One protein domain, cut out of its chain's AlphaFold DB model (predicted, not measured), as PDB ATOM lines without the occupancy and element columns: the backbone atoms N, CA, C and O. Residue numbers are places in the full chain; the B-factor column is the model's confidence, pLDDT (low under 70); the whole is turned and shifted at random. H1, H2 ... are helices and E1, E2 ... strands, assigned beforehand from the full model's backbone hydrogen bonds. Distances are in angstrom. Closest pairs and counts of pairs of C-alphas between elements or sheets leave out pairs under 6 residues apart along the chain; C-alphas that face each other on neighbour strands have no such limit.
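Overview. This is residues 23 to 158 of the 186 residues of an uncharacterized protein of Fusarium oxysporum f. sp. lycopersici (strain 4287 / CBS 123668 / FGSC 9935 / NRRL 34936) (UniProt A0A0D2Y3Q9). Picture a long hairpin of two strands, E1 and E2, that makes the length of the domain; E3 and then E5 lie beside E2 towards one end, the short E4 lies beside E1 towards the other, and together they make one curled sheet. H1 sits by the last residues of E1 and H2 beside the bend of E1, while H3 and H4, with the long link between them, lie away from the hairpin. The printed part has 136 residues, with four named helices and five named strands in the order E1 E2 E3 H1 E4 H2 E5 H3 H4; the sheet runs E4 E1 E2 E3 E5 and is mixed. The class is mixed, helices and strands; the whole is compact, with a radius of gyration of the C-alphas of 16.5 A, and elongated, spanning 54 by 33 by 33 A.

Arrangement. Start with E1, residues 23 to 36, which bends by 64 degrees at residue 30. E2, residues 50 to 63, is its antiparallel neighbour and forms a hairpin with it; look at N 25 and O 59, 2.9 A apart. E3, residues 68 to 73, forms a second hairpin with E2, with N 60 and O 71 at 2.8 A; E1, E2 and E3 are a meander, each strand the antiparallel neighbour of the one before. H1, residues 86 to 95, is at the sheet's level, at a height of 3.0 A over the sheet on a local plane fitted to only just enough C-alphas, 6; its closest C-alpha to E1 is that of Gln 95, 5.6 A from that of Lys 36. E4, residues 98 to 101, is an edge strand antiparallel to E1, with N 32 and O 100 at 2.8 A. H2, residues 105 to 111, is on the sheet at a height of 6.3 A, over none of its strands; its closest C-alphas with E1 are those of Val 105 and Thr 29, 5.7 A apart. The other edge strand, E5, residues 119 to 122, is parallel to E3, with N 120 and O 70 at 3.0 A. H3, residues 127 to 131, and H4, residues 145 to 148, are not on the sheet and are apart. In H1, H2 and H3 every O i to N i+4 pair is within hydrogen-bond range; H4 is too short for such a pair, but its one O i to N i+3 pair is within range.

Along the chain. Find C-alpha 23 at (193.866, -27.388, 141.634), where E1 begins; it runs 34.6 A to C-alpha 36. E2 covers 41.8 A, E3 16.4 A and H1 14.3 A. H4 ends at C-alpha 148, at (172.600, -41.521, 145.598).

Size, cuts and confidence. The C-alphas of Lys 46 and Ser 66 are the two farthest apart, 55.1 A. The printed part has no cut; its long links are E1 to E2, E3 to H1 and H3 to H4. Residues 153 to 154 pair in parallel with residues 121 to 122 of E5. The mean pLDDT of the printed part is 93.2, and no printed residue is under 70.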
ATOM      1  N   ARG A  23     192.975 -26.294 141.252       97.50
ATOM      2  CA  ARG A  23     193.866 -27.388 141.634       97.50
ATOM      3  C   ARG A  23     193.191 -28.709 141.301       97.50
ATOM      4  O   ARG A  23     192.100 -28.980 141.791       97.50
ATOM      5  N   VAL A  24     193.879 -29.541 140.529       97.50
ATOM      6  CA  VAL A  24     193.461 -30.913 140.222       97.50
ATOM      7  C   VAL A  24     194.286 -31.877 141.065       97.50
ATOM      8  O   VAL A  24     195.515 -31.786 141.082       97.50
ATOM      9  N   LYS A  25     193.623 -32.794 141.768       97.69
ATOM     10  CA  LYS A  25     194.258 -33.898 142.494       97.69
ATOM     11  C   LYS A  25     193.742 -35.213 141.927       97.69
ATOM     12  O   LYS A  25     192.539 -35.448 141.956       97.69
ATOM     13  N   ALA A  26     194.648 -36.055 141.445       97.62
ATOM     14  CA  ALA A  26     194.343 -37.454 141.180       97.62
ATOM     15  C   ALA A  26     194.434 -38.228 142.501       97.62
ATOM     16  O   ALA A  26     195.435 -38.116 143.214       97.62
ATOM     17  N   ILE A  27     193.386 -38.967 142.833       97.81
ATOM     18  CA  ILE A  27     193.283 -39.786 144.037       97.81
ATOM     19  C   ILE A  27     193.286 -41.244 143.589       97.81
ATOM     20  O   ILE A  27     192.483 -41.638 142.742       97.81
ATOM     21  N   ASP A  28     194.194 -42.032 144.159       97.94
ATOM     22  CA  ASP A  28     194.157 -43.485 144.031       97.94
ATOM     23  C   ASP A  28     192.910 -44.008 144.744       97.94
ATOM     24  O   ASP A  28     192.769 -43.861 145.957       97.94
ATOM     25  N   THR A  29     191.988 -44.591 143.982       98.00
ATOM     26  CA  THR A  29     190.736 -45.148 144.521       98.00
ATOM     27  C   THR A  29     190.950 -46.477 145.241       98.00
ATOM     28  O   THR A  29     189.999 -47.058 145.757       98.00
ATOM     29  N   THR A  30     192.178 -47.003 145.232       98.19
ATOM     30  CA  THR A  30     192.564 -48.338 145.708       98.19
ATOM     31  C   THR A  30     191.858 -49.490 144.998       98.19
ATOM     32  O   THR A  30     192.017 -50.640 145.395       98.19
ATOM     33  N   THR A  31     191.103 -49.205 143.933       97.69
ATOM     34  CA  THR A  31     190.487 -50.225 143.089       97.69
ATOM     35  C   THR A  31     191.554 -50.817 142.187       97.69
ATOM     36  O   THR A  31     191.970 -50.189 141.220       97.69
ATOM     37  N   ASN A  32     191.973 -52.039 142.489       97.62
ATOM     38  CA  ASN A  32     192.815 -52.859 141.634       97.62
ATOM     39  C   ASN A  32     191.951 -53.960 141.014       97.62
ATOM     40  O   ASN A  32     191.357 -54.772 141.731       97.62
ATOM     41  N   MET A  33     191.835 -53.948 139.689       95.44
ATOM     42  CA  MET A  33     190.892 -54.780 138.952       95.44
ATOM     43  C   MET A  33     191.605 -55.597 137.881       95.44
ATOM     44  O   MET A  33     192.415 -55.068 137.122       95.44
ATOM     45  N   ASN A  34     191.244 -56.875 137.789       96.19
ATOM     46  CA  ASN A  34     191.425 -57.710 136.612       96.19
ATOM     47  C   ASN A  34     190.041 -58.040 136.050       96.19
ATOM     48  O   ASN A  34     189.224 -58.626 136.764       96.19
ATOM     49  N   CYS A  35     189.775 -57.700 134.794       94.94
ATOM     50  CA  CYS A  35     188.513 -58.012 134.124       94.94
ATOM     51  C   CYS A  35     188.749 -58.676 132.769       94.94
ATOM     52  O   CYS A  35     189.856 -58.624 132.231       94.94
ATOM     53  N   LYS A  36     187.701 -59.251 132.174       94.31
ATOM     54  CA  LYS A  36     187.753 -59.622 130.756       94.31
ATOM     55  C   LYS A  36     187.933 -58.370 129.901       94.31
ATOM     56  O   LYS A  36     187.278 -57.353 130.134       94.31
ATOM     57  N   SER A  37     188.851 -58.419 128.944       92.75
ATOM     58  CA  SER A  37     189.218 -57.246 128.142       92.75
ATOM     59  C   SER A  37     188.105 -56.793 127.200       92.75
ATOM     60  O   SER A  37     187.997 -55.602 126.919       92.75
ATOM     61  N   ASP A  38     187.234 -57.710 126.777       88.44
ATOM     62  CA  ASP A  38     186.074 -57.440 125.921       88.44
ATOM     63  C   ASP A  38     185.006 -56.548 126.578       88.44
ATOM     64  O   ASP A  38     184.118 -56.049 125.890       88.44
ATOM     65  N   CYS A  39     185.122 -56.288 127.883       83.94
ATOM     66  CA  CYS A  39     184.312 -55.307 128.604       83.94
ATOM     67  C   CYS A  39     184.761 -53.851 128.364       83.94
ATOM     68  O   CYS A  39     184.013 -52.935 128.692       83.94
ATOM     69  N   PHE A  40     185.970 -53.632 127.830       84.69
ATOM     70  CA  PHE A  40     186.574 -52.300 127.660       84.69
ATOM     71  C   PHE A  40     187.251 -52.081 126.304       84.69
ATOM     72  O   PHE A  40     187.518 -50.942 125.927       84.69
ATOM     73  N   VAL A  41     187.599 -53.152 125.592       87.88
ATOM     74  CA  VAL A  41     188.382 -53.094 124.358       87.88
ATOM     75  C   VAL A  41     187.675 -53.890 123.274       87.88
ATOM     76  O   VAL A  41     187.538 -55.112 123.360       87.88
ATOM     77  N   TRP A  42     187.285 -53.195 122.209       85.88
ATOM     78  CA  TRP A  42     186.727 -53.802 121.008       85.88
ATOM     79  C   TRP A  42     187.467 -53.317 119.747       85.88
ATOM     80  O   TRP A  42     187.724 -52.119 119.615       85.88
ATOM     81  N   PRO A  43     187.787 -54.202 118.776       90.00
ATOM     82  CA  PRO A  43     187.554 -55.652 118.771       90.00
ATOM     83  C   PRO A  43     188.482 -56.421 119.735       90.00
ATOM     84  O   PRO A  43     189.547 -55.906 120.079       90.00
ATOM     85  N   PRO A  44     188.133 -57.666 120.135       89.56
ATOM     86  CA  PRO A  44     188.963 -58.467 121.027       89.56
ATOM     87  C   PRO A  44     190.340 -58.716 120.415       89.56
ATOM     88  O   PRO A  44     190.467 -59.077 119.239       89.56
ATOM     89  N   ILE A  45     191.382 -58.545 121.224       90.94
ATOM     90  CA  ILE A  45     192.768 -58.700 120.790       90.94
ATOM     91  C   ILE A  45     193.248 -60.088 121.217       90.94
ATOM     92  O   ILE A  45     193.307 -60.406 122.401       90.94
ATOM     93  N   LYS A  46     193.615 -60.927 120.242       92.94
ATOM     94  CA  LYS A  46     194.062 -62.305 120.498       92.94
ATOM     95  C   LYS A  46     195.225 -62.334 121.501       92.94
ATOM     96  O   LYS A  46     196.268 -61.739 121.242       92.94
ATOM     97  N   GLY A  47     195.067 -63.099 122.583       94.12
ATOM     98  CA  GLY A  47     196.072 -63.239 123.644       94.12
ATOM     99  C   GLY A  47     196.039 -62.127 124.698       94.12
ATOM    100  O   GLY A  47     196.859 -62.146 125.610       94.12
ATOM    101  N   HIS A  48     195.102 -61.186 124.583       93.19
ATOM    102  CA  HIS A  48     194.839 -60.118 125.544       93.19
ATOM    103  C   HIS A  48     193.392 -60.228 126.032       93.19
ATOM    104  O   HIS A  48     192.609 -59.302 125.860       93.19
ATOM    105  N   ASP A  49     193.025 -61.383 126.588       94.38
ATOM    106  CA  ASP A  49     191.652 -61.692 127.019       94.38
ATOM    107  C   ASP A  49     191.303 -61.089 128.394       94.38
ATOM    108  O   ASP A  49     190.137 -61.016 128.775       94.38
ATOM    109  N   GLU A  50     192.315 -60.622 129.130       95.00
ATOM    110  CA  GLU A  50     192.184 -59.977 130.436       95.00
ATOM    111  C   GLU A  50     192.878 -58.608 130.450       95.00
ATOM    112  O   GLU A  50     193.901 -58.404 129.788       95.00
ATOM    113  N   LEU A  51     192.327 -57.671 131.221       94.50
ATOM    114  CA  LEU A  51     192.858 -56.330 131.426       94.50
ATOM    115  C   LEU A  51     193.019 -56.064 132.925       94.50
ATOM    116  O   LEU A  51     192.045 -56.089 133.677       94.50
ATOM    117  N   ARG A  52     194.257 -55.768 133.341       95.56
ATOM    118  CA  ARG A  52     194.599 -55.373 134.713       95.56
ATOM    119  C   ARG A  52     194.860 -53.879 134.791       95.56
ATOM    120  O   ARG A  52     195.704 -53.373 134.053       95.56
ATOM    121  N   PHE A  53     194.175 -53.187 135.692       94.81
ATOM    122  CA  PHE A  53     194.309 -51.742 135.856       94.81
ATOM    123  C   PHE A  53     193.916 -51.277 137.259       94.81
ATOM    124  O   PHE A  53     193.303 -52.006 138.039       94.81
ATOM    125  N   THR A  54     194.296 -50.036 137.565       96.44
ATOM    126  CA  THR A  54     193.803 -49.288 138.724       96.44
ATOM    127  C   THR A  54     192.910 -48.144 138.258       96.44
ATOM    128  O   THR A  54     193.069 -47.668 137.128       96.44
ATOM    129  N   THR A  55     191.988 -47.691 139.106       95.88
ATOM    130  CA  THR A  55     191.172 -46.502 138.828       95.88
ATOM    131  C   THR A  55     191.615 -45.301 139.655       95.88
ATOM    132  O   THR A  55     192.042 -45.417 140.808       95.88
ATOM    133  N   LEU A  56     191.484 -44.120 139.063       97.00
ATOM    134  CA  LEU A  56     191.710 -42.837 139.717       97.00
ATOM    135  C   LEU A  56     190.387 -42.084 139.781       97.00
ATOM    136  O   LEU A  56     189.591 -42.170 138.852       97.00
ATOM    137  N   CYS A  57     190.193 -41.288 140.826       96.06
ATOM    138  CA  CYS A  57     189.199 -40.221 140.806       96.06
ATOM    139  C   CYS A  57     189.896 -38.862 140.863       96.06
ATOM    140  O   CYS A  57     191.051 -38.746 141.286       96.06
ATOM    141  N   PHE A  58     189.215 -37.820 140.396       97.12
ATOM    142  CA  PHE A  58     189.793 -36.485 140.284       97.12
ATOM    143  C   PHE A  58     189.026 -35.496 141.150       97.12
ATOM    144  O   PHE A  58     187.861 -35.194 140.891       97.12
ATOM    145  N   LEU A  59     189.698 -34.962 142.170       97.19
ATOM    146  CA  LEU A  59     189.193 -33.880 143.007       97.19
ATOM    147  C   LEU A  59     189.668 -32.539 142.444       97.19
ATOM    148  O   LEU A  59     190.870 -32.262 142.390       97.19
ATOM    149  N   ILE A  60     188.713 -31.699 142.065       97.44
ATOM    150  CA  ILE A  60     188.935 -30.337 141.586       97.44
ATOM    151  C   ILE A  60     188.619 -29.368 142.721       97.44
ATOM    152  O   ILE A  60     187.504 -29.356 143.248       97.44
ATOM    153  N   GLU A  61     189.594 -28.546 143.097       97.25
ATOM    154  CA  GLU A  61     189.427 -27.462 144.065       97.25
ATOM    155  C   GLU A  61     189.530 -26.119 143.339       97.25
ATOM    156  O   GLU A  61     190.555 -25.809 142.727       97.25
ATOM    157  N   HIS A  62     188.479 -25.310 143.440       96.88
ATOM    158  CA  HIS A  62     188.443 -23.959 142.892       96.88
ATOM    159  C   HIS A  62     188.187 -22.946 144.009       96.88
ATOM    160  O   HIS A  62     187.203 -23.052 144.742       96.88
ATOM    161  N   HIS A  63     189.093 -21.979 144.148       94.62
ATOM    162  CA  HIS A  63     189.038 -20.946 145.174       94.62
ATOM    163  C   HIS A  63     188.624 -19.603 144.561       94.62
ATOM    164  O   HIS A  63     189.395 -19.013 143.813       94.62
ATOM    165  N   ASP A  64     187.449 -19.084 144.921       86.31
ATOM    166  CA  ASP A  64     186.919 -17.817 144.373       86.31
ATOM    167  C   ASP A  64     187.387 -16.560 145.135       86.31
ATOM    168  O   ASP A  64     186.931 -15.447 144.883       86.31
ATOM    169  N   GLY A  65     188.298 -16.741 146.095       85.50
ATOM    170  CA  GLY A  65     188.823 -15.692 146.976       85.50
ATOM    171  C   GLY A  65     188.147 -15.652 148.347       85.50
ATOM    172  O   GLY A  65     188.764 -15.191 149.304       85.50
ATOM    173  N   SER A  66     186.934 -16.195 148.469       87.50
ATOM    174  CA  SER A  66     186.160 -16.226 149.719       87.50
ATOM    175  C   SER A  66     185.780 -17.637 150.167       87.50
ATOM    176  O   SER A  66     185.612 -17.891 151.360       87.50
ATOM    177  N   SER A  67     185.658 -18.563 149.219       91.38
ATOM    178  CA  SER A  67     185.245 -19.939 149.441       91.38
ATOM    179  C   SER A  67     186.016 -20.893 148.530       91.38
ATOM    180  O   SER A  67     186.577 -20.500 147.505       91.38
ATOM    181  N   THR A  68     186.058 -22.172 148.912       94.88
ATOM    182  CA  THR A  68     186.569 -23.242 148.047       94.88
ATOM    183  C   THR A  68     185.416 -24.130 147.623       94.88
ATOM    184  O   THR A  68     184.818 -24.809 148.461       94.88
ATOM    185  N   LYS A  69     185.140 -24.172 146.322       94.88
ATOM    186  CA  LYS A  69     184.266 -25.180 145.725       94.88
ATOM    187  C   LYS A  69     185.083 -26.434 145.452       94.88
ATOM    188  O   LYS A  69     186.194 -26.349 144.924       94.88
ATOM    189  N   ARG A  70     184.532 -27.589 145.819       94.94
ATOM    190  CA  ARG A  70     185.145 -28.897 145.588       94.94
ATOM    191  C   ARG A  70     184.211 -29.786 144.806       94.94
ATOM    192  O   ARG A  70     183.014 -29.840 145.077       94.94
ATOM    193  N   VAL A  71     184.789 -30.459 143.831       94.38
ATOM    194  CA  VAL A  71     184.058 -31.251 142.856       94.38
ATOM    195  C   VAL A  71     184.832 -32.525 142.619       94.38
ATOM    196  O   VAL A  71     186.045 -32.466 142.431       94.38
ATOM    197  N   LEU A  72     184.144 -33.655 142.629       94.19
ATOM    198  CA  LEU A  72     184.757 -34.956 142.428       94.19
ATOM    199  C   LEU A  72     184.212 -35.601 141.157       94.19
ATOM    200  O   LEU A  72     182.997 -35.624 140.937       94.19
ATOM    201  N   PHE A  73     185.130 -36.104 140.338       93.12
ATOM    202  CA  PHE A  73     184.850 -36.869 139.130       93.12
ATOM    203  C   PHE A  73     185.316 -38.302 139.316       93.12
ATOM    204  O   PHE A  73     186.462 -38.520 139.719       93.12
ATOM    205  N   ASP A  74     184.439 -39.234 138.947       91.38
ATOM    206  CA  ASP A  74     184.612 -40.671 139.158       91.38
ATOM    207  C   ASP A  74     184.732 -41.047 140.650       91.38
ATOM    208  O   ASP A  74     184.912 -40.194 141.522       91.38
ATOM    209  N   LEU A  75     184.569 -42.327 140.967       93.25
ATOM    210  CA  LEU A  75     184.625 -42.860 142.333       93.25
ATOM    211  C   LEU A  75     185.320 -44.226 142.418       93.25
ATOM    212  O   LEU A  75     185.477 -44.748 143.521       93.25
ATOM    213  N   GLY A  76     185.739 -44.803 141.288       93.50
ATOM    214  CA  GLY A  76     186.232 -46.178 141.255       93.50
ATOM    215  C   GLY A  76     185.153 -47.188 141.658       93.50
ATOM    216  O   GLY A  76     183.953 -46.940 141.517       93.50
ATOM    217  N   ALA A  77     185.574 -48.348 142.161       93.69
ATOM    218  CA  ALA A  77     184.661 -49.370 142.654       93.69
ATOM    219  C   ALA A  77     184.370 -49.199 144.152       93.69
ATOM    220  O   ALA A  77     185.221 -48.809 144.951       93.69
ATOM    221  N   ARG A  78     183.155 -49.571 144.562       93.44
ATOM    222  CA  ARG A  78     182.807 -49.658 145.985       93.44
ATOM    223  C   ARG A  78     183.560 -50.812 146.655       93.44
ATOM    224  O   ARG A  78     183.643 -51.913 146.110       93.44
ATOM    225  N   LYS A  79     184.024 -50.583 147.882       95.69
ATOM    226  CA  LYS A  79     184.743 -51.586 148.678       95.69
ATOM    227  C   LYS A  79     183.894 -52.801 149.033       95.69
ATOM    228  O   LYS A  79     184.378 -53.925 149.001       95.69
ATOM    229  N   ASP A  80     182.617 -52.585 149.327       95.00
ATOM    230  CA  ASP A  80     181.663 -53.628 149.702       95.00
ATOM    231  C   ASP A  80     180.855 -54.140 148.498       95.00
ATOM    232  O   ASP A  80     179.642 -54.313 148.578       95.00
ATOM    233  N   TYR A  81     181.497 -54.364 147.348       94.06
ATOM    234  CA  TYR A  81     180.808 -54.662 146.080       94.06
ATOM    235  C   TYR A  81     179.919 -55.915 146.097       94.06
ATOM    236  O   TYR A  81     179.013 -56.031 145.275       94.06
ATOM    237  N   TRP A  82     180.101 -56.833 147.048       93.06
ATOM    238  CA  TRP A  82     179.175 -57.950 147.286       93.06
ATOM    239  C   TRP A  82     177.786 -57.502 147.780       93.06
ATOM    240  O   TRP A  82     176.829 -58.261 147.660       93.06
ATOM    241  N   ASN A  83     177.666 -56.275 148.294       95.50
ATOM    242  CA  ASN A  83     176.411 -55.616 148.662       95.50
ATOM    243  C   ASN A  83     175.879 -54.685 147.557       95.50
ATOM    244  O   ASN A  83     174.946 -53.920 147.812       95.50
ATOM    245  N   ALA A  84     176.481 -54.686 146.362       95.88
ATOM    246  CA  ALA A  84     175.985 -53.906 145.233       95.88
ATOM    247  C   ALA A  84     174.562 -54.334 144.832       95.88
ATOM    248  O   ALA A  84     174.049 -55.368 145.268       95.88
ATOM    249  N   ALA A  85     173.932 -53.549 143.955       96.88
ATOM    250  CA  ALA A  85     172.666 -53.948 143.356       96.88
ATOM    251  C   ALA A  85     172.805 -55.336 142.688       96.88
ATOM    252  O   ALA A  85     173.863 -55.619 142.116       96.88
ATOM    253  N   PRO A  86     171.776 -56.208 142.721       96.88
ATOM    254  CA  PRO A  86     171.904 -57.595 142.268       96.88
ATOM    255  C   PRO A  86     172.458 -57.749 140.847       96.88
ATOM    256  O   PRO A  86     173.280 -58.632 140.601       96.88
ATOM    257  N   ILE A  87     172.057 -56.867 139.925       95.19
ATOM    258  CA  ILE A  87     172.553 -56.869 138.543       95.19
ATOM    259  C   ILE A  87     174.044 -56.513 138.500       95.19
ATOM    260  O   ILE A  87     174.824 -57.247 137.897       95.19
ATOM    261  N   ALA A  88     174.464 -55.453 139.195       94.19
ATOM    262  CA  ALA A  88     175.871 -55.064 139.267       94.19
ATOM    263  C   ALA A  88     176.738 -56.159 139.913       94.19
ATOM    264  O   ALA A  88     177.789 -56.511 139.382       94.19
ATOM    265  N   ALA A  89     176.275 -56.769 141.007       95.06
ATOM    266  CA  ALA A  89     176.973 -57.881 141.649       95.06
ATOM    267  C   ALA A  89     177.117 -59.093 140.707       95.06
ATOM    268  O   ALA A  89     178.172 -59.731 140.669       95.06
ATOM    269  N   ALA A  90     176.085 -59.399 139.911       95.12
ATOM    270  CA  ALA A  90     176.139 -60.460 138.907       95.12
ATOM    271  C   ALA A  90     177.119 -60.138 137.767       95.12
ATOM    272  O   ALA A  90     177.868 -61.024 137.347       95.12
ATOM    273  N   MET A  91     177.160 -58.884 137.303       93.12
ATOM    274  CA  MET A  91     178.126 -58.421 136.299       93.12
ATOM    275  C   MET A  91     179.562 -58.551 136.806       93.12
ATOM    276  O   MET A  91     180.381 -59.177 136.136       93.12
ATOM    277  N   ILE A  92     179.847 -58.055 138.014       94.25
ATOM    278  CA  ILE A  92     181.170 -58.171 138.647       94.25
ATOM    279  C   ILE A  92     181.577 -59.643 138.736       94.25
ATOM    280  O   ILE A  92     182.635 -60.023 138.244       94.25
ATOM    281  N   LYS A  93     180.697 -60.506 139.258       93.94
ATOM    282  CA  LYS A  93     180.961 -61.949 139.370       93.94
ATOM    283  C   LYS A  93     181.251 -62.617 138.021       93.94
ATOM    284  O   LYS A  93     181.983 -63.601 137.975       93.94
ATOM    285  N   SER A  94     180.636 -62.142 136.940       94.62
ATOM    286  CA  SER A  94     180.783 -62.732 135.606       94.62
ATOM    287  C   SER A  94     182.026 -62.245 134.860       94.62
ATOM    288  O   SER A  94     182.616 -63.019 134.099       94.62
ATOM    289  N   GLN A  95     182.401 -60.977 135.050       94.12
ATOM    290  CA  GLN A  95     183.376 -60.285 134.203       94.12
ATOM    291  C   GLN A  95     184.674 -59.899 134.910       94.12
ATOM    292  O   GLN A  95     185.641 -59.568 134.229       94.12
ATOM    293  N   VAL A  96     184.724 -59.951 136.242       95.19
ATOM    294  CA  VAL A  96     185.848 -59.444 137.037       95.19
ATOM    295  C   VAL A  96     186.436 -60.573 137.889       95.19
ATOM    296  O   VAL A  96     185.984 -60.795 139.014       95.19
ATOM    297  N   PRO A  97     187.418 -61.335 137.363       93.94
ATOM    298  CA  PRO A  97     188.075 -62.407 138.112       93.94
ATOM    299  C   PRO A  97     188.765 -61.954 139.403       93.94
ATOM    300  O   PRO A  97     188.844 -62.732 140.351       93.94
ATOM    301  N   GLU A  98     189.279 -60.723 139.443       95.81
ATOM    302  CA  GLU A  98     190.017 -60.188 140.589       95.81
ATOM    303  C   GLU A  98     189.614 -58.730 140.822       95.81
ATOM    304  O   GLU A  98     189.700 -57.904 139.914       95.81
ATOM    305  N   LEU A  99     189.155 -58.415 142.034       96.00
ATOM    306  CA  LEU A  99     188.763 -57.066 142.429       96.00
ATOM    307  C   LEU A  99     189.156 -56.822 143.886       96.00
ATOM    308  O   LEU A  99     188.574 -57.405 144.806       96.00
ATOM    309  N   VAL A 100     190.144 -55.954 144.078       97.38
ATOM    310  CA  VAL A 100     190.660 -55.546 145.385       97.38
ATOM    311  C   VAL A 100     190.393 -54.059 145.564       97.38
ATOM    312  O   VAL A 100     190.726 -53.264 144.691       97.38
ATOM    313  N   ILE A 101     189.776 -53.695 146.687       97.88
ATOM    314  CA  ILE A 101     189.584 -52.310 147.114       97.88
ATOM    315  C   ILE A 101     189.970 -52.246 148.588       97.88
ATOM    316  O   ILE A 101     189.344 -52.904 149.423       97.88
ATOM    317  N   GLU A 102     190.996 -51.470 148.921       97.56
ATOM    318  CA  GLU A 102     191.427 -51.310 150.314       97.56
ATOM    319  C   GLU A 102     190.539 -50.307 151.061       97.56
ATOM    320  O   GLU A 102     190.166 -50.533 152.219       97.56
ATOM    321  N   LYS A 103     190.170 -49.211 150.391       97.19
ATOM    322  CA  LYS A 103     189.356 -48.115 150.924       97.19
ATOM    323  C   LYS A 103     188.411 -47.569 149.863       97.19
ATOM    324  O   LYS A 103     188.798 -47.382 148.714       97.19
ATOM    325  N   GLY A 104     187.181 -47.272 150.260       96.38
ATOM    326  CA  GLY A 104     186.301 -46.437 149.456       96.38
ATOM    327  C   GLY A 104     186.845 -45.009 149.347       96.38
ATOM    328  O   GLY A 104     187.578 -44.527 150.212       96.38
ATOM    329  N   VAL A 105     186.479 -44.312 148.272       96.06
ATOM    330  CA  VAL A 105     186.848 -42.898 148.080       96.06
ATOM    331  C   VAL A 105     186.274 -42.009 149.185       96.06
ATOM    332  O   VAL A 105     186.895 -41.019 149.564       96.06
ATOM    333  N   ASP A 106     185.127 -42.377 149.748       94.00
ATOM    334  CA  ASP A 106     184.567 -41.760 150.945       94.00
ATOM    335  C   ASP A 106     185.502 -41.879 152.155       94.00
ATOM    336  O   ASP A 106     185.832 -40.852 152.749       94.00
ATOM    337  N   GLU A 107     186.006 -43.083 152.452       97.19
ATOM    338  CA  GLU A 107     186.991 -43.306 153.525       97.19
ATOM    339  C   GLU A 107     188.254 -42.456 153.293       97.19
ATOM    340  O   GLU A 107     188.718 -41.765 154.200       97.19
ATOM    341  N   ILE A 108     188.787 -42.448 152.064       97.75
ATOM    342  CA  ILE A 108     189.995 -41.681 151.706       97.75
ATOM    343  C   ILE A 108     189.794 -40.177 151.948       97.75
ATOM    344  O   ILE A 108     190.672 -39.505 152.497       97.75
ATOM    345  N   LEU A 109     188.648 -39.630 151.536       96.50
ATOM    346  CA  LEU A 109     188.343 -38.208 151.689       96.50
ATOM    347  C   LEU A 109     188.156 -37.829 153.161       96.50
ATOM    348  O   LEU A 109     188.756 -36.849 153.612       96.50
ATOM    349  N   GLU A 110     187.395 -38.610 153.923       96.50
ATOM    350  CA  GLU A 110     187.146 -38.335 155.340       96.50
ATOM    351  C   GLU A 110     188.423 -38.440 156.180       96.50
ATOM    352  O   GLU A 110     188.704 -37.543 156.979       96.50
ATOM    353  N   GLU A 111     189.257 -39.457 155.947       97.50
ATOM    354  CA  GLU A 111     190.566 -39.595 156.601       97.50
ATOM    355  C   GLU A 111     191.523 -38.445 156.256       97.50
ATOM    356  O   GLU A 111     192.349 -38.052 157.081       97.50
ATOM    357  N   SER A 112     191.392 -37.863 155.059       96.00
ATOM    358  CA  SER A 112     192.144 -36.665 154.658       96.00
ATOM    359  C   SER A 112     191.608 -35.361 155.270       96.00
ATOM    360  O   SER A 112     192.158 -34.287 155.022       96.00
ATOM    361  N   GLY A 113     190.543 -35.436 156.076       96.00
ATOM    362  CA  GLY A 113     189.909 -34.287 156.717       96.00
ATOM    363  C   GLY A 113     188.958 -33.511 155.805       96.00
ATOM    364  O   GLY A 113     188.707 -32.332 156.061       96.00
ATOM    365  N   LEU A 114     188.435 -34.136 154.744       94.44
ATOM    366  CA  LEU A 114     187.455 -33.543 153.831       94.44
ATOM    367  C   LEU A 114     186.066 -34.165 154.050       94.44
ATOM    368  O   LEU A 114     185.802 -35.262 153.558       94.44
ATOM    369  N   PRO A 115     185.140 -33.464 154.735       93.19
ATOM    370  CA  PRO A 115     183.769 -33.933 154.877       93.19
ATOM    371  C   PRO A 115     183.079 -34.043 153.515       93.19
ATOM    372  O   PRO A 115     183.104 -33.096 152.723       93.19
ATOM    373  N   LEU A 116     182.384 -35.155 153.271       91.00
ATOM    374  CA  LEU A 116     181.700 -35.405 151.993       91.00
ATOM    375  C   LEU A 116     180.629 -34.353 151.667       91.00
ATOM    376  O   LEU A 116     180.348 -34.099 150.502       91.00
ATOM    377  N   SER A 117     180.061 -33.702 152.686       90.56
ATOM    378  CA  SER A 117     179.092 -32.607 152.532       90.56
ATOM    379  C   SER A 117     179.669 -31.347 151.877       90.56
ATOM    380  O   SER A 117     178.906 -30.475 151.466       90.56
ATOM    381  N   MET A 118     180.997 -31.233 151.768       91.06
ATOM    382  CA  MET A 118     181.680 -30.122 151.097       91.06
ATOM    383  C   MET A 118     182.008 -30.410 149.627       91.06
ATOM    384  O   MET A 118     182.640 -29.571 148.982       91.06
ATOM    385  N   ILE A 119     181.643 -31.587 149.109       91.94
ATOM    386  CA  ILE A 119     182.058 -32.072 147.792       91.94
ATOM    387  C   ILE A 119     180.821 -32.363 146.945       91.94
ATOM    388  O   ILE A 119     179.985 -33.192 147.300       91.94
ATOM    389  N   ASP A 120     180.731 -31.700 145.796       91.00
ATOM    390  CA  ASP A 120     179.717 -32.009 144.791       91.00
ATOM    391  C   ASP A 120     180.174 -33.190 143.922       91.00
ATOM    392  O   ASP A 120     181.325 -33.229 143.475       91.00
ATOM    393  N   LEU A 121     179.262 -34.126 143.642       88.75
ATOM    394  CA  LEU A 121     179.509 -35.228 142.712       88.75
ATOM    395  C   LEU A 121     179.028 -34.834 141.314       88.75
ATOM    396  O   LEU A 121     177.853 -34.499 141.123       88.75
ATOM    397  N   VAL A 122     179.929 -34.893 140.337       89.44
ATOM    398  CA  VAL A 122     179.587 -34.652 138.932       89.44
ATOM    399  C   VAL A 122     179.456 -35.973 138.207       89.44
ATOM    400  O   VAL A 122     180.326 -36.835 138.295       89.44
ATOM    401  N   VAL A 123     178.357 -36.109 137.479       87.88
ATOM    402  CA  VAL A 123     178.030 -37.287 136.679       87.88
ATOM    403  C   VAL A 123     177.783 -36.873 135.230       87.88
ATOM    404  O   VAL A 123     177.486 -35.713 134.937       87.88
ATOM    405  N   GLY A 124     177.952 -37.821 134.309       84.62
ATOM    406  CA  GLY A 124     177.746 -37.574 132.882       84.62
ATOM    407  C   GLY A 124     176.270 -37.320 132.532       84.62
ATOM    408  O   GLY A 124     175.384 -37.793 133.249       84.62
ATOM    409  N   PRO A 125     175.984 -36.615 131.421       87.12
ATOM    410  CA  PRO A 125     174.615 -36.381 130.965       87.12
ATOM    411  C   PRO A 125     173.789 -37.669 130.851       87.12
ATOM    412  O   PRO A 125     174.227 -38.657 130.257       87.12
ATOM    413  N   GLY A 126     172.573 -37.658 131.402       88.62
ATOM    414  CA  GLY A 126     171.652 -38.796 131.366       88.62
ATOM    415  C   GLY A 126     171.903 -39.853 132.444       88.62
ATOM    416  O   GLY A 126     171.162 -40.836 132.497       88.62
ATOM    417  N   PHE A 127     172.899 -39.666 133.316       91.00
ATOM    418  CA  PHE A 127     173.161 -40.563 134.442       91.00
ATOM    419  C   PHE A 127     171.928 -40.714 135.333       91.00
ATOM    420  O   PHE A 127     171.474 -41.826 135.567       91.00
ATOM    421  N   THR A 128     171.342 -39.612 135.786       89.56
ATOM    422  CA  THR A 128     170.203 -39.588 136.708       89.56
ATOM    423  C   THR A 128     169.015 -40.310 136.091       89.56
ATOM    424  O   THR A 128     168.409 -41.151 136.741       89.56
ATOM    425  N   GLN A 129     168.722 -40.063 134.812       90.50
ATOM    426  CA  GLN A 129     167.639 -40.756 134.114       90.50
ATOM    427  C   GLN A 129     167.862 -42.276 134.037       90.50
ATOM    428  O   GLN A 129     166.902 -43.030 134.146       90.50
ATOM    429  N   LYS A 130     169.104 -42.725 133.818       90.56
ATOM    430  CA  LYS A 130     169.441 -44.151 133.652       90.56
ATOM    431  C   LYS A 130     169.635 -44.894 134.973       90.56
ATOM    432  O   LYS A 130     169.409 -46.096 135.028       90.56
ATOM    433  N   MET A 131     170.106 -44.195 136.001       90.62
ATOM    434  CA  MET A 131     170.575 -44.780 137.259       90.62
ATOM    435  C   MET A 131     169.630 -44.503 138.434       90.62
ATOM    436  O   MET A 131     169.899 -44.966 139.540       90.62
ATOM    437  N   THR A 132     168.543 -43.744 138.227       91.06
ATOM    438  CA  THR A 132     167.530 -43.487 139.260       91.06
ATOM    439  C   THR A 132     166.117 -43.856 138.795       91.06
ATOM    440  O   THR A 132     165.769 -43.581 137.646       91.06
ATOM    441  N   PRO A 133     165.271 -44.413 139.684       93.25
ATOM    442  CA  PRO A 133     165.615 -44.871 141.033       93.25
ATOM    443  C   PRO A 133     166.583 -46.072 141.006       93.25
ATOM    444  O   PRO A 133     166.657 -46.799 140.024       93.25
ATOM    445  N   GLY A 134     167.384 -46.229 142.061       95.31
ATOM    446  CA  GLY A 134     168.304 -47.360 142.197       95.31
ATOM    447  C   GLY A 134     167.642 -48.544 142.905       95.31
ATOM    448  O   GLY A 134     166.483 -48.490 143.302       95.31
ATOM    449  N   TYR A 135     168.387 -49.618 143.141       96.38
ATOM    450  CA  TYR A 135     167.929 -50.736 143.967       96.38
ATOM    451  C   TYR A 135     167.860 -50.334 145.459       96.38
ATOM    452  O   TYR A 135     168.782 -49.672 145.951       96.38
ATOM    453  N   PRO A 136     166.837 -50.747 146.233       96.50
ATOM    454  CA  PRO A 136     165.740 -51.646 145.863       96.50
ATOM    455  C   PRO A 136     164.489 -50.955 145.298       96.50
ATOM    456  O   PRO A 136     163.518 -51.649 145.012       96.50
ATOM    457  N   ASP A 137     164.485 -49.628 145.152       96.62
ATOM    458  CA  ASP A 137     163.316 -48.883 144.660       96.62
ATOM    459  C   ASP A 137     162.995 -49.228 143.191       96.62
ATOM    460  O   ASP A 137     161.826 -49.313 142.817       96.62
ATOM    461  N   ASP A 138     164.026 -49.495 142.383       96.31
ATOM    462  CA  ASP A 138     163.955 -50.239 141.124       96.31
ATOM    463  C   ASP A 138     164.641 -51.612 141.291       96.31
ATOM    464  O   ASP A 138     165.855 -51.669 141.522       96.31
ATOM    465  N   PRO A 139     163.923 -52.744 141.142       95.50
ATOM    466  CA  PRO A 139     164.535 -54.072 141.185       95.50
ATOM    467  C   PRO A 139     165.570 -54.313 140.072       95.50
ATOM    468  O   PRO A 139     166.404 -55.208 140.221       95.50
ATOM    469  N   ASN A 140     165.539 -53.532 138.988       95.25
ATOM    470  CA  ASN A 140     166.516 -53.567 137.898       95.25
ATOM    471  C   ASN A 140     167.572 -52.451 137.990       95.25
ATOM    472  O   ASN A 140     168.375 -52.292 137.070       95.25
ATOM    473  N   GLY A 141     167.595 -51.680 139.082       94.25
ATOM    474  CA  GLY A 141     168.566 -50.609 139.272       94.25
ATOM    475  C   GLY A 141     170.007 -51.134 139.294       94.25
ATOM    476  O   GLY A 141     170.305 -52.146 139.932       94.25
ATOM    477  N   LEU A 142     170.920 -50.435 138.613       91.75
ATOM    478  CA  LEU A 142     172.351 -50.782 138.563       91.75
ATOM    479  C   LEU A 142     173.145 -50.251 139.767       91.75
ATOM    480  O   LEU A 142     174.196 -50.785 140.113       91.75
ATOM    481  N   VAL A 143     172.626 -49.219 140.428       93.69
ATOM    482  CA  VAL A 143     173.198 -48.603 141.631       93.69
ATOM    483  C   VAL A 143     172.230 -48.755 142.799       93.69
ATOM    484  O   VAL A 143     171.047 -49.019 142.588       93.69
ATOM    485  N   LEU A 144     172.696 -48.585 144.039       95.31
ATOM    486  CA  LEU A 144     171.786 -48.562 145.184       95.31
ATOM    487  C   LEU A 144     171.180 -47.166 145.344       95.31
ATOM    488  O   LEU A 144     171.911 -46.176 145.364       95.31
ATOM    489  N   SER A 145     169.869 -47.073 145.578       94.38
ATOM    490  CA  SER A 145     169.200 -45.796 145.881       94.38
ATOM    491  C   SER A 145     169.851 -45.065 147.053       94.38
ATOM    492  O   SER A 145     170.003 -43.845 147.031       94.38
ATOM    493  N   LYS A 146     170.290 -45.815 148.074       92.81
ATOM    494  CA  LYS A 146     170.944 -45.246 149.260       92.81
ATOM    495  C   LYS A 146     172.266 -44.544 148.934       92.81
ATOM    496  O   LYS A 146     172.621 -43.605 149.635       92.81
ATOM    497  N   ASP A 147     172.969 -44.976 147.883       89.56
ATOM    498  CA  ASP A 147     174.278 -44.423 147.521       89.56
ATOM    499  C   ASP A 147     174.129 -43.053 146.828       89.56
ATOM    500  O   ASP A 147     175.038 -42.222 146.880       89.56
ATOM    501  N   LEU A 148     172.958 -42.795 146.230       85.38
ATOM    502  CA  LEU A 148     172.600 -41.521 145.598       85.38
ATOM    503  C   LEU A 148     171.813 -40.583 146.527       85.38
ATOM    504  O   LEU A 148     171.844 -39.363 146.352       85.38
ATOM    505  N   SER A 149     171.107 -41.131 147.516       85.12
ATOM    506  CA  SER A 149     170.260 -40.370 148.439       85.12
ATOM    507  C   SER A 149     171.029 -39.258 149.160       85.12
ATOM    508  O   SER A 149     172.084 -39.481 149.748       85.12
ATOM    509  N   GLY A 150     170.475 -38.042 149.150       80.50
ATOM    510  CA  GLY A 150     171.050 -36.879 149.834       80.50
ATOM    511  C   GLY A 150     172.299 -36.287 149.170       80.50
ATOM    512  O   GLY A 150     172.806 -35.270 149.645       80.50
ATOM    513  N   ARG A 151     172.787 -36.870 148.067       80.94
ATOM    514  CA  ARG A 151     173.906 -36.324 147.291       80.94
ATOM    515  C   ARG A 151     173.391 -35.291 146.294       80.94
ATOM    516  O   ARG A 151     172.360 -35.478 145.651       80.94
ATOM    517  N   LYS A 152     174.147 -34.208 146.114       81.81
ATOM    518  CA  LYS A 152     173.898 -33.250 145.035       81.81
ATOM    519  C   LYS A 152     174.559 -33.756 143.753       81.81
ATOM    520  O   LYS A 152     175.747 -33.527 143.546       81.81
ATOM    521  N   LEU A 153     173.787 -34.445 142.916       84.06
ATOM    522  CA  LEU A 153     174.223 -34.866 141.585       84.06
ATOM    523  C   LEU A 153     174.188 -33.671 140.629       84.06
ATOM    524  O   LEU A 153     173.190 -32.946 140.572       84.06
ATOM    525  N   ARG A 154     175.273 -33.452 139.885       87.50
ATOM    526  CA  ARG A 154     175.329 -32.432 138.832       87.50
ATOM    527  C   ARG A 154     175.590 -33.071 137.477       87.50
ATOM    528  O   ARG A 154     176.609 -33.730 137.308       87.50
ATOM    529  N   GLU A 155     174.698 -32.803 136.527       90.44
ATOM    530  CA  GLU A 155     174.844 -33.147 135.110       90.44
ATOM    531  C   GLU A 155     175.123 -31.875 134.301       90.44
ATOM    532  O   GLU A 155     174.226 -31.041 134.143       90.44
ATOM    533  N   PRO A 156     176.363 -31.676 133.828       89.75
ATOM    534  CA  PRO A 156     176.729 -30.504 133.040       89.75
ATOM    535  C   PRO A 156     176.005 -30.440 131.688       89.75
ATOM    536  O   PRO A 156     175.816 -31.458 131.022       89.75
ATOM    537  N   LEU A 157     175.658 -29.226 131.250       90.75
ATOM    538  CA  LEU A 157     175.164 -28.958 129.896       90.75
ATOM    539  C   LEU A 157     176.325 -28.517 129.003       90.75
ATOM    540  O   LEU A 157     177.005 -27.545 129.313       90.75
ATOM    541  N   PHE A 158     176.536 -29.201 127.884       92.31
ATOM    542  CA  PHE A 158     177.625 -28.901 126.954       92.31
ATOM    543  C   PHE A 158     177.128 -27.981 125.831       92.31
ATOM    544  O   PHE A 158     176.730 -28.443 124.760       92.31
TER     545      PHE A 158